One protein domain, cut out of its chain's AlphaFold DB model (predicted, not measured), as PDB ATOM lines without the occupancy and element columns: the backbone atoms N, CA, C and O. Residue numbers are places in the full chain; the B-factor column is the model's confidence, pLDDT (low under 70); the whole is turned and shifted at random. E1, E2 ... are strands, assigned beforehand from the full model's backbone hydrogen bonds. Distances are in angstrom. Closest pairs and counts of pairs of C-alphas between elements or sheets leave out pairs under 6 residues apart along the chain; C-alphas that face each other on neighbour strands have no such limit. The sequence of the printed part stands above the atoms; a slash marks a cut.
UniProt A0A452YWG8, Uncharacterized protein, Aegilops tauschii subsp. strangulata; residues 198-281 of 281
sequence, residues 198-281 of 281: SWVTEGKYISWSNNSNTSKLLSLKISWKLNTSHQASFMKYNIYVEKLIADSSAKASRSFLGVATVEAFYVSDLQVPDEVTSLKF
ATOM      1  N   SER A 198     -17.510 -17.084  -1.926       88.12
ATOM      2  CA  SER A 198     -17.959 -18.302  -2.607       88.12
ATOM      3  C   SER A 198     -18.955 -19.116  -1.773       88.12
ATOM      4  O   SER A 198     -19.544 -20.068  -2.288       88.12
ATOM      5  N   TRP A 199     -19.145 -18.774  -0.496       88.25
ATOM      6  CA  TRP A 199     -20.032 -19.481   0.422       88.25
ATOM      7  C   TRP A 199     -21.335 -18.716   0.627       88.25
ATOM      8  O   TRP A 199     -21.341 -17.533   0.957       88.25
ATOM      9  N   VAL A 200     -22.452 -19.423   0.496       91.12
ATOM     10  CA  VAL A 200     -23.766 -18.934   0.915       91.12
ATOM     11  C   VAL A 200     -24.034 -19.480   2.307       91.12
ATOM     12  O   VAL A 200     -24.028 -20.695   2.492       91.12
ATOM     13  N   THR A 201     -24.249 -18.598   3.281       91.81
ATOM     14  CA  THR A 201     -24.540 -18.950   4.675       91.81
ATOM     15  C   THR A 201     -25.950 -18.502   5.056       91.81
ATOM     16  O   THR A 201     -26.416 -17.439   4.654       91.81
ATOM     17  N   GLU A 202     -26.655 -19.326   5.826       94.31
ATOM     18  CA  GLU A 202     -28.019 -19.062   6.282       94.31
ATOM     19  C   GLU A 202     -28.163 -19.362   7.777       94.31
ATOM     20  O   GLU A 202     -27.733 -20.415   8.255       94.31
ATOM     21  N   GLY A 203     -28.832 -18.463   8.505       94.44
ATOM     22  CA  GLY A 203     -29.287 -18.685   9.877       94.44
ATOM     23  C   GLY A 203     -30.777 -19.030   9.915       94.44
ATOM     24  O   GLY A 203     -31.601 -18.305   9.359       94.44
ATOM     25  N   LYS A 204     -31.140 -20.134  10.572       94.94
ATOM     26  CA  LYS A 204     -32.522 -20.616  10.735       94.94
ATOM     27  C   LYS A 204     -32.806 -20.969  12.193       94.94
ATOM     28  O   LYS A 204     -31.889 -21.239  12.962       94.94
ATOM     29  N   TYR A 205     -34.089 -21.005  12.555       96.12
ATOM     30  CA  TYR A 205     -34.560 -21.385  13.898       96.12
ATOM     31  C   TYR A 205     -33.912 -20.568  15.027       96.12
ATOM     32  O   TYR A 205     -33.512 -21.117  16.050       96.12
ATOM     33  N   ILE A 206     -33.782 -19.259  14.811       96.56
ATOM     34  CA  ILE A 206     -33.175 -18.338  15.770       96.56
ATOM     35  C   ILE A 206     -34.122 -18.173  16.961       96.56
ATOM     36  O   ILE A 206     -35.270 -17.762  16.793       96.56
ATOM     37  N   SER A 207     -33.626 -18.480  18.152       97.25
ATOM     38  CA  SER A 207     -34.340 -18.363  19.418       97.25
ATOM     39  C   SER A 207     -33.482 -17.613  20.427       97.25
ATOM     40  O   SER A 207     -32.287 -17.881  20.548       97.25
ATOM     41  N   TRP A 208     -34.108 -16.690  21.155       96.31
ATOM     42  CA  TRP A 208     -33.482 -15.935  22.234       96.31
ATOM     43  C   TRP A 208     -34.211 -16.205  23.545       96.31
ATOM     44  O   TRP A 208     -35.441 -16.147  23.594       96.31
ATOM     45  N   SER A 209     -33.460 -16.442  24.615       95.44
ATOM     46  CA  SER A 209     -34.001 -16.555  25.970       95.44
ATOM     47  C   SER A 209     -33.172 -15.743  26.965       95.44
ATOM     48  O   SER A 209     -32.015 -15.397  26.718       95.44
ATOM     49  N   ASN A 210     -33.782 -15.377  28.092       92.06
ATOM     50  CA  ASN A 210     -33.079 -14.676  29.163       92.06
ATOM     51  C   ASN A 210     -32.254 -15.679  29.981       92.06
ATOM     52  O   ASN A 210     -32.768 -16.740  30.331       92.06
ATOM     53  N   ASN A 211     -31.015 -15.320  30.326       89.25
ATOM     54  CA  ASN A 211     -30.183 -16.088  31.262       89.25
ATOM     55  C   ASN A 211     -29.916 -15.308  32.546       89.25
ATOM     56  O   ASN A 211     -30.173 -15.797  33.640       89.25
ATOM     57  N   SER A 212     -29.457 -14.064  32.414       88.75
ATOM     58  CA  SER A 212     -29.213 -13.169  33.545       88.75
ATOM     59  C   SER A 212     -29.619 -11.738  33.194       88.75
ATOM     60  O   SER A 212     -29.990 -11.456  32.055       88.75
ATOM     61  N   ASN A 213     -29.513 -10.821  34.158       85.81
ATOM     62  CA  ASN A 213     -29.793  -9.399  33.935       85.81
ATOM     63  C   ASN A 213     -28.827  -8.723  32.945       85.81
ATOM     64  O   ASN A 213     -29.085  -7.587  32.572       85.81
ATOM     65  N   THR A 214     -27.720  -9.378  32.576       90.69
ATOM     66  CA  THR A 214     -26.663  -8.808  31.723       90.69
ATOM     67  C   THR A 214     -26.338  -9.678  30.503       90.69
ATOM     68  O   THR A 214     -25.325  -9.463  29.834       90.69
ATOM     69  N   SER A 215     -27.116 -10.740  30.252       93.31
ATOM     70  CA  SER A 215     -26.864 -11.649  29.132       93.31
ATOM     71  C   SER A 215     -28.093 -12.438  28.703       93.31
ATOM     72  O   SER A 215     -28.865 -12.925  29.541       93.31
ATOM     73  N   LYS A 216     -28.173 -12.710  27.403       95.00
ATOM     74  CA  LYS A 216     -29.170 -13.589  26.782       95.00
ATOM     75  C   LYS A 216     -28.521 -14.866  26.259       95.00
ATOM     76  O   LYS A 216     -27.303 -14.928  26.094       95.00
ATOM     77  N   LEU A 217     -29.333 -15.881  25.999       96.69
ATOM     78  CA  LEU A 217     -28.926 -17.103  25.313       96.69
ATOM     79  C   LEU A 217     -29.472 -17.072  23.899       96.69
ATOM     80  O   LEU A 217     -30.638 -16.736  23.689       96.69
ATOM     81  N   LEU A 218     -28.619 -17.434  22.954       96.50
ATOM     82  CA  LEU A 218     -28.952 -17.581  21.553       96.50
ATOM     83  C   LEU A 218     -28.837 -19.047  21.153       96.50
ATOM     84  O   LEU A 218     -27.768 -19.645  21.264       96.50
ATOM     85  N   SER A 219     -29.915 -19.576  20.589       97.75
ATOM     86  CA  SER A 219     -29.914 -20.871  19.919       97.75
ATOM     87  C   SER A 219     -30.287 -20.686  18.454       97.75
ATOM     88  O   SER A 219     -31.255 -19.994  18.142       97.75
ATOM     89  N   LEU A 220     -29.518 -21.273  17.536       97.81
ATOM     90  CA  LEU A 220     -29.780 -21.187  16.098       97.81
ATOM     91  C   LEU A 220     -29.179 -22.363  15.335       97.81
ATOM     92  O   LEU A 220     -28.190 -22.964  15.746       97.81
ATOM     93  N   LYS A 221     -29.734 -22.635  14.157       97.69
ATOM     94  CA  LYS A 221     -29.102 -23.474  13.143       97.69
ATOM     95  C   LYS A 221     -28.403 -22.590  12.119       97.69
ATOM     96  O   LYS A 221     -29.037 -21.732  11.512       97.69
ATOM     97  N   ILE A 222     -27.133 -22.864  11.872       96.88
ATOM     98  CA  ILE A 222     -26.350 -22.286  10.784       96.88
ATOM     99  C   ILE A 222     -26.258 -23.341   9.684       96.88
ATOM    100  O   ILE A 222     -26.163 -24.538   9.962       96.88
ATOM    101  N   SER A 223     -26.355 -22.941   8.426       95.44
ATOM    102  CA  SER A 223     -26.133 -23.815   7.272       95.44
ATOM    103  C   SER A 223     -25.318 -23.074   6.230       95.44
ATOM    104  O   SER A 223     -25.426 -21.854   6.124       95.44
ATOM    105  N   TRP A 224     -24.493 -23.795   5.483       92.88
ATOM    106  CA  TRP A 224     -23.656 -23.203   4.449       92.88
ATOM    107  C   TRP A 224     -23.651 -24.060   3.193       92.88
ATOM    108  O   TRP A 224     -23.970 -25.244   3.217       92.88
ATOM    109  N   LYS A 225     -23.318 -23.453   2.061       90.56
ATOM    110  CA  LYS A 225     -23.121 -24.175   0.808       90.56
ATOM    111  C   LYS A 225     -22.126 -23.427  -0.060       90.56
ATOM    112  O   LYS A 225     -22.182 -22.204  -0.158       90.56
ATOM    113  N   LEU A 226     -21.233 -24.169  -0.703       87.31
ATOM    114  CA  LEU A 226     -20.329 -23.608  -1.695       87.31
ATOM    115  C   LEU A 226     -21.097 -23.365  -3.004       87.31
ATOM    116  O   LEU A 226     -21.791 -24.257  -3.494       87.31
ATOM    117  N   ASN A 227     -20.986 -22.162  -3.563       80.88
ATOM    118  CA  ASN A 227     -21.710 -21.742  -4.768       80.88
ATOM    119  C   ASN A 227     -21.041 -22.208  -6.079       80.88
ATOM    120  O   ASN A 227     -21.478 -21.857  -7.173       80.88
ATOM    121  N   THR A 228     -19.953 -22.979  -6.003       67.38
ATOM    122  CA  THR A 228     -19.211 -23.436  -7.182       67.38
ATOM    123  C   THR A 228     -19.768 -24.751  -7.723       67.38
ATOM    124  O   THR A 228     -20.151 -25.643  -6.971       67.38
ATOM    125  N   SER A 229     -19.745 -24.908  -9.051       59.25
ATOM    126  CA  SER A 229     -20.070 -26.169  -9.743       59.25
ATOM    127  C   SER A 229     -19.123 -27.319  -9.385       59.25
ATOM    128  O   SER A 229     -19.426 -28.479  -9.646       59.25
ATOM    129  N   HIS A 230     -17.971 -26.993  -8.797       57.09
ATOM    130  CA  HIS A 230     -17.000 -27.942  -8.282       57.09
ATOM    131  C   HIS A 230     -17.230 -28.085  -6.783       57.09
ATOM    132  O   HIS A 230     -17.027 -27.143  -6.016       57.09
ATOM    133  N   GLN A 231     -17.695 -29.260  -6.379       55.59
ATOM    134  CA  GLN A 231     -17.929 -29.592  -4.986       55.59
ATOM    135  C   GLN A 231     -16.576 -29.932  -4.355       55.59
ATOM    136  O   GLN A 231     -16.115 -31.069  -4.420       55.59
ATOM    137  N   ALA A 232     -15.896 -28.938  -3.783       60.69
ATOM    138  CA  ALA A 232     -14.775 -29.224  -2.899       60.69
ATOM    139  C   ALA A 232     -15.312 -30.055  -1.721       60.69
ATOM    140  O   ALA A 232     -16.174 -29.594  -0.970       60.69
ATOM    141  N   SER A 233     -14.858 -31.304  -1.599       65.19
ATOM    142  CA  SER A 233     -15.304 -32.221  -0.548       65.19
ATOM    143  C   SER A 233     -14.534 -31.926   0.738       65.19
ATOM    144  O   SER A 233     -13.546 -32.578   1.074       65.19
ATOM    145  N   PHE A 234     -14.951 -30.875   1.441       77.88
ATOM    146  CA  PHE A 234     -14.474 -30.630   2.795       77.88
ATOM    147  C   PHE A 234     -15.142 -31.627   3.739       77.88
ATOM    148  O   PHE A 234     -16.362 -31.674   3.846       77.88
ATOM    149  N   MET A 235     -14.332 -32.413   4.443       80.31
ATOM    150  CA  MET A 235     -14.832 -33.446   5.361       80.31
ATOM    151  C   MET A 235     -15.165 -32.897   6.756       80.31
ATOM    152  O   MET A 235     -15.790 -33.580   7.566       80.31
ATOM    153  N   LYS A 236     -14.692 -31.686   7.074       88.62
ATOM    154  CA  LYS A 236     -14.747 -31.111   8.418       88.62
ATOM    155  C   LYS A 236     -14.771 -29.587   8.355       88.62
ATOM    156  O   LYS A 236     -13.946 -28.983   7.675       88.62
ATOM    157  N   TYR A 237     -15.661 -28.985   9.132       89.31
ATOM    158  CA  TYR A 237     -15.799 -27.542   9.296       89.31
ATOM    159  C   TYR A 237     -15.626 -27.193  10.772       89.31
ATOM    160  O   TYR A 237     -16.347 -27.721  11.617       89.31
ATOM    161  N   ASN A 238     -14.670 -26.319  11.084       91.81
ATOM    162  CA  ASN A 238     -14.510 -25.760  12.425       91.81
ATOM    163  C   ASN A 238     -15.349 -24.486  12.514       91.81
ATOM    164  O   ASN A 238     -15.146 -23.564  11.723       91.81
ATOM    165  N   ILE A 239     -16.279 -24.449  13.458       93.75
ATOM    166  CA  ILE A 239     -17.214 -23.344  13.633       93.75
ATOM    167  C   ILE A 239     -16.716 -22.462  14.762       93.75
ATOM    168  O   ILE A 239     -16.355 -22.946  15.839       93.75
ATOM    169  N   TYR A 240     -16.715 -21.163  14.509       93.88
ATOM    170  CA  TYR A 240     -16.298 -20.159  15.466       93.88
ATOM    171  C   TYR A 240     -17.360 -19.071  15.584       93.88
ATOM    172  O   TYR A 240     -18.290 -19.006  14.788       93.88
ATOM    173  N   VAL A 241     -17.219 -18.216  16.591       94.25
ATOM    174  CA  VAL A 241     -17.990 -16.984  16.706       94.25
ATOM    175  C   VAL A 241     -17.108 -15.847  17.200       94.25
ATOM    176  O   VAL A 241     -16.300 -16.006  18.114       94.25
ATOM    177  N   GLU A 242     -17.281 -14.683  16.597       93.81
ATOM    178  CA  GLU A 242     -16.739 -13.405  17.037       93.81
ATOM    179  C   GLU A 242     -17.899 -12.577  17.607       93.81
ATOM    180  O   GLU A 242     -18.927 -12.375  16.953       93.81
ATOM    181  N   LYS A 243     -17.741 -12.121  18.852       92.31
ATOM    182  CA  LYS A 243     -18.678 -11.218  19.531       92.31
ATOM    183  C   LYS A 243     -18.197  -9.785  19.320       92.31
ATOM    184  O   LYS A 243     -17.114  -9.434  19.780       92.31
ATOM    185  N   LEU A 244     -18.973  -8.983  18.600       91.12
ATOM    186  CA  LEU A 244     -18.603  -7.627  18.200       91.12
ATOM    187  C   LEU A 244     -19.286  -6.593  19.105       91.12
ATOM    188  O   LEU A 244     -20.473  -6.715  19.406       91.12
ATOM    189  N   ILE A 245     -18.534  -5.568  19.503       89.75
ATOM    190  CA  ILE A 245     -18.975  -4.462  20.364       89.75
ATOM    191  C   ILE A 245     -18.751  -3.159  19.586       89.75
ATOM    192  O   ILE A 245     -17.685  -2.985  18.997       89.75
ATOM    193  N   ALA A 246     -19.744  -2.261  19.565       78.75
ATOM    194  CA  ALA A 246     -19.777  -1.095  18.668       78.75
ATOM    195  C   ALA A 246     -18.590  -0.118  18.813       78.75
ATOM    196  O   ALA A 246     -18.212   0.497  17.820       78.75
ATOM    197  N   ASP A 247     -17.970  -0.036  19.996       73.38
ATOM    198  CA  ASP A 247     -16.922   0.953  20.309       73.38
ATOM    199  C   ASP A 247     -15.542   0.335  20.596       73.38
ATOM    200  O   ASP A 247     -14.620   1.014  21.052       73.38
ATOM    201  N   SER A 248     -15.370  -0.963  20.341       70.88
ATOM    202  CA  SER A 248     -14.087  -1.630  20.558       70.88
ATOM    203  C   SER A 248     -13.223  -1.571  19.300       70.88
ATOM    204  O   SER A 248     -13.519  -2.217  18.297       70.88
ATOM    205  N   SER A 249     -12.099  -0.854  19.367       64.25
ATOM    206  CA  SER A 249     -11.028  -0.961  18.366       64.25
ATOM    207  C   SER A 249     -10.193  -2.238  18.531       64.25
ATOM    208  O   SER A 249      -9.279  -2.486  17.742       64.25
ATOM    209  N   ALA A 250     -10.454  -3.034  19.575       67.62
ATOM    210  CA  ALA A 250      -9.770  -4.295  19.792       67.62
ATOM    211  C   ALA A 250     -10.327  -5.359  18.842       67.62
ATOM    212  O   ALA A 250     -11.539  -5.520  18.689       67.62
ATOM    213  N   LYS A 251      -9.422  -6.110  18.212       64.88
ATOM    214  CA  LYS A 251      -9.772  -7.245  17.359       64.88
ATOM    215  C   LYS A 251     -10.592  -8.237  18.189       64.88
ATOM    216  O   LYS A 251     -10.083  -8.767  19.174       64.88
ATOM    217  N   ALA A 252     -11.852  -8.451  17.812       71.50
ATOM    218  CA  ALA A 252     -12.739  -9.350  18.538       71.50
ATOM    219  C   ALA A 252     -12.116 -10.750  18.622       71.50
ATOM    220  O   ALA A 252     -11.694 -11.316  17.610       71.50
ATOM    221  N   SER A 253     -12.035 -11.296  19.836       80.81
ATOM    222  CA  SER A 253     -11.518 -12.641  20.058       80.81
ATOM    223  C   SER A 253     -12.474 -13.662  19.455       80.81
ATOM    224  O   SER A 253     -13.677 -13.655  19.741       80.81
ATOM    225  N   ARG A 254     -11.932 -14.565  18.644       88.31
ATOM    226  CA  ARG A 254     -12.683 -15.658  18.042       88.31
ATOM    227  C   ARG A 254     -12.816 -16.803  19.043       88.31
ATOM    228  O   ARG A 254     -11.816 -17.305  19.538       88.31
ATOM    229  N   SER A 255     -14.042 -17.225  19.321       90.56
ATOM    230  CA  SER A 255     -14.336 -18.366  20.196       90.56
ATOM    231  C   SER A 255     -14.686 -19.590  19.358       90.56
ATOM    232  O   SER A 255     -15.516 -19.495  18.459       90.56
ATOM    233  N   PHE A 256     -14.067 -20.733  19.636       91.06
ATOM    234  CA  PHE A 256     -14.423 -22.000  18.998       91.06
ATOM    235  C   PHE A 256     -15.748 -22.530  19.555       91.06
ATOM    236  O   PHE A 256     -15.949 -22.541  20.768       91.06
ATOM    237  N   LEU A 257     -16.647 -22.960  18.670       93.56
ATOM    238  CA  LEU A 257     -17.956 -23.510  19.035       93.56
ATOM    239  C   LEU A 257     -18.048 -25.018  18.828       93.56
ATOM    240  O   LEU A 257     -18.779 -25.691  19.549       93.56
ATOM    241  N   GLY A 258     -17.340 -25.555  17.837       92.25
ATOM    242  CA  GLY A 258     -17.379 -26.981  17.558       92.25
ATOM    243  C   GLY A 258     -17.019 -27.339  16.127       92.25
ATOM    244  O   GLY A 258     -16.486 -26.540  15.357       92.25
ATOM    245  N   VAL A 259     -17.319 -28.588  15.785       92.94
ATOM    246  CA  VAL A 259     -17.029 -29.191  14.486       92.94
ATOM    247  C   VAL A 259     -18.315 -29.701  13.855       92.94
ATOM    248  O   VAL A 259     -19.122 -30.335  14.530       92.94
ATOM    249  N   ALA A 260     -18.448 -29.513  12.544       93.31
ATOM    250  CA  ALA A 260     -19.437 -30.202  11.726       93.31
ATOM    251  C   ALA A 260     -18.758 -31.044  10.636       93.31
ATOM    252  O   ALA A 260     -17.776 -30.617  10.032       93.31
ATOM    253  N   THR A 261     -19.307 -32.224  10.355       91.12
ATOM    254  CA  THR A 261     -18.957 -33.060   9.184       91.12
ATOM    255  C   THR A 261     -20.016 -32.978   8.081       91.12
ATOM    256  O   THR A 261     -19.990 -33.744   7.125       91.12
ATOM    257  N   VAL A 262     -20.984 -32.078   8.250       91.00
ATOM    258  CA  VAL A 262     -22.067 -31.761   7.315       91.00
ATOM    259  C   VAL A 262     -22.174 -30.246   7.215       91.00
ATOM    260  O   VAL A 262     -21.691 -29.534   8.096       91.00
ATOM    261  N   GLU A 263     -22.836 -29.731   6.186       92.31
ATOM    262  CA  GLU A 263     -22.905 -28.294   5.914       92.31
ATOM    263  C   GLU A 263     -23.958 -27.546   6.759       92.31
ATOM    264  O   GLU A 263     -24.646 -26.627   6.302       92.31
ATOM    265  N   ALA A 264     -24.108 -27.960   8.017       94.88
ATOM    266  CA  ALA A 264     -24.936 -27.305   9.013       94.88
ATOM    267  C   ALA A 264     -24.410 -27.543  10.436       94.88
ATOM    268  O   ALA A 264     -23.834 -28.585  10.738       94.88
ATOM    269  N   PHE A 265     -24.678 -26.593  11.332       97.06
ATOM    270  CA  PHE A 265     -24.313 -26.667  12.746       97.06
ATOM    271  C   PHE A 265     -25.413 -26.053  13.610       97.06
ATOM    272  O   PHE A 265     -25.965 -25.009  13.262       97.06
ATOM    273  N   TYR A 266     -25.748 -26.698  14.727       97.25
ATOM    274  CA  TYR A 266     -26.678 -26.143  15.705       97.25
ATOM    275  C   TYR A 266     -25.896 -25.567  16.878       97.25
ATOM    276  O   TYR A 266     -25.133 -26.270  17.534       97.25
ATOM    277  N   VAL A 267     -26.106 -24.284  17.132       97.25
ATOM    278  CA  VAL A 267     -25.594 -23.586  18.302       97.25
ATOM    279  C   VAL A 267     -26.696 -23.626  19.354       97.25
ATOM    280  O   VAL A 267     -27.795 -23.136  19.093       97.25
ATOM    281  N   SER A 268     -26.406 -24.214  20.515       95.81
ATOM    282  CA  SER A 268     -27.317 -24.231  21.665       95.81
ATOM    283  C   SER A 268     -26.832 -23.252  22.715       95.81
ATOM    284  O   SER A 268     -25.657 -23.280  23.079       95.81
ATOM    285  N   ASP A 269     -27.749 -22.426  23.204       95.31
ATOM    286  CA  ASP A 269     -27.605 -21.611  24.406       95.31
ATOM    287  C   ASP A 269     -26.299 -20.803  24.457       95.31
ATOM    288  O   ASP A 269     -25.650 -20.676  25.497       95.31
ATOM    289  N   LEU A 270     -25.898 -20.228  23.319       95.75
ATOM    290  CA  LEU A 270     -24.737 -19.351  23.253       95.75
ATOM    291  C   LEU A 270     -25.006 -18.120  24.111       95.75
ATOM    292  O   LEU A 270     -25.880 -17.314  23.796       95.75
ATOM    293  N   GLN A 271     -24.226 -17.946  25.173       95.44
ATOM    294  CA  GLN A 271     -24.334 -16.769  26.023       95.44
ATOM    295  C   GLN A 271     -23.808 -15.525  25.300       95.44
ATOM    296  O   GLN A 271     -22.637 -15.460  24.906       95.44
ATOM    297  N   VAL A 272     -24.667 -14.518  25.175       94.38
ATOM    298  CA  VAL A 272     -24.388 -13.227  24.544       94.38
ATOM    299  C   VAL A 272     -24.568 -12.123  25.591       94.38
ATOM    300  O   VAL A 272     -25.695 -11.904  26.045       94.38
ATOM    301  N   PRO A 273     -23.479 -11.466  26.026       93.12
ATOM    302  CA  PRO A 273     -23.546 -10.279  26.880       93.12
ATOM    303  C   PRO A 273     -24.293  -9.122  26.204       93.12
ATOM    304  O   PRO A 273     -24.202  -8.971  24.987       93.12
ATOM    305  N   ASP A 274     -24.979  -8.279  26.978       90.12
ATOM    306  CA  ASP A 274     -25.797  -7.177  26.432       90.12
ATOM    307  C   ASP A 274     -24.985  -6.084  25.708       90.12
ATOM    308  O   ASP A 274     -25.524  -5.344  24.889       90.12
ATOM    309  N   GLU A 275     -23.681  -5.998  25.976       90.50
ATOM    310  CA  GLU A 275     -22.733  -5.116  25.278       90.50
ATOM    311  C   GLU A 275     -22.411  -5.569  23.842       90.50
ATOM    312  O   GLU A 275     -21.906  -4.784  23.036       90.50
ATOM    313  N   VAL A 276     -22.704  -6.829  23.499       90.94
ATOM    314  CA  VAL A 276     -22.471  -7.375  22.159       90.94
ATOM    315  C   VAL A 276     -23.556  -6.876  21.217       90.94
ATOM    316  O   VAL A 276     -24.733  -7.197  21.360       90.94
ATOM    317  N   THR A 277     -23.149  -6.124  20.199       91.19
ATOM    318  CA  THR A 277     -24.063  -5.541  19.211       91.19
ATOM    319  C   THR A 277     -24.272  -6.442  18.004       91.19
ATOM    320  O   THR A 277     -25.307  -6.360  17.343       91.19
ATOM    321  N   SER A 278     -23.314  -7.322  17.703       90.88
ATOM    322  CA  SER A 278     -23.445  -8.291  16.616       90.88
ATOM    323  C   SER A 278     -22.589  -9.536  16.829       90.88
ATOM    324  O   SER A 278     -21.595  -9.531  17.555       90.88
ATOM    325  N   LEU A 279     -23.002 -10.623  16.183       92.44
ATOM    326  CA  LEU A 279     -22.286 -11.891  16.151       92.44
ATOM    327  C   LEU A 279     -21.874 -12.190  14.720       92.44
ATOM    328  O   LEU A 279     -22.670 -12.024  13.794       92.44
ATOM    329  N   LYS A 280     -20.651 -12.680  14.557       92.12
ATOM    330  CA  LYS A 280     -20.136 -13.162  13.281       92.12
ATOM    331  C   LYS A 280     -19.675 -14.602  13.452       92.12
ATOM    332  O   LYS A 280     -18.828 -14.864  14.297       92.12
ATOM    333  N   PHE A 281     -20.261 -15.502  12.672       90.44
ATOM    334  CA  PHE A 281     -19.917 -16.922  12.637       90.44
ATOM    335  C   PHE A 281     -19.004 -17.220  11.447       90.44
ATOM    336  O   PHE A 281     -19.173 -16.536  10.408       90.44
TER     337      PHE A 281
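Overview. This is residues 198 to 281 of the 281 residues of an uncharacterized protein of Aegilops tauschii subsp. strangulata (UniProt A0A452YWG8). Two small antiparallel sheets of three strands make a loose sandwich, partly face to face with crossed strands; the long, bent hairpin E1 and E2 with E5 beside it makes the larger sheet, and E4, E3 and E6 make the smaller one. The 84 printed residues hold six named strands, E1 to E6, and no named helix, in the class all strand. The sheet orders are E1 - E2 - E5 and E4 - E3 - E6. The whole is only just loose, close to compact, with a radius of gyration of the C-alphas of 14.5 A, and elongated, spanning 47 by 29 by 17 A.

Arrangement. E1, residues 199 to 212, and E2, residues 215 to 226, form an antiparallel hairpin, with N 204 and O 221 2.8 A apart. E5, residues 264 to 273, is antiparallel to E2, with N 222 and O 265 2.8 A apart. This sheet is twisted. E3, residues 237 to 244, forms a hairpin with E4, residues 254 to 260, where N 239 and O 258 are 2.8 A apart. E6, residues 278 to 280, is antiparallel to E3, with N 242 and O 280 2.8 A apart. In the sandwich, two sheets face to face, the strands cross at 43 degrees; the closest C-alphas of E4 and E5, Leu 257 and Val 267, are 7.7 A apart.

Along the chain. E1 begins at C-alpha 199 (-20.032, -19.481, 0.422), measures 34.9 A and bends by 63 degrees at residue 209. E2 measures 33.7 A, E3 22.0 A, E4 17.2 A and E5 24.7 A, E5 bending by 63 degrees at residue 269. E6, 6.8 A, ends at C-alpha 280 (-20.136, -13.162, 13.281).

Size, cuts and confidence. The two farthest C-alphas, Asn 213 and His 230, are 47.9 A apart. The printed part has no cut and no long link. Residues 228 to 233 and 249 to 251 have pLDDT under 70.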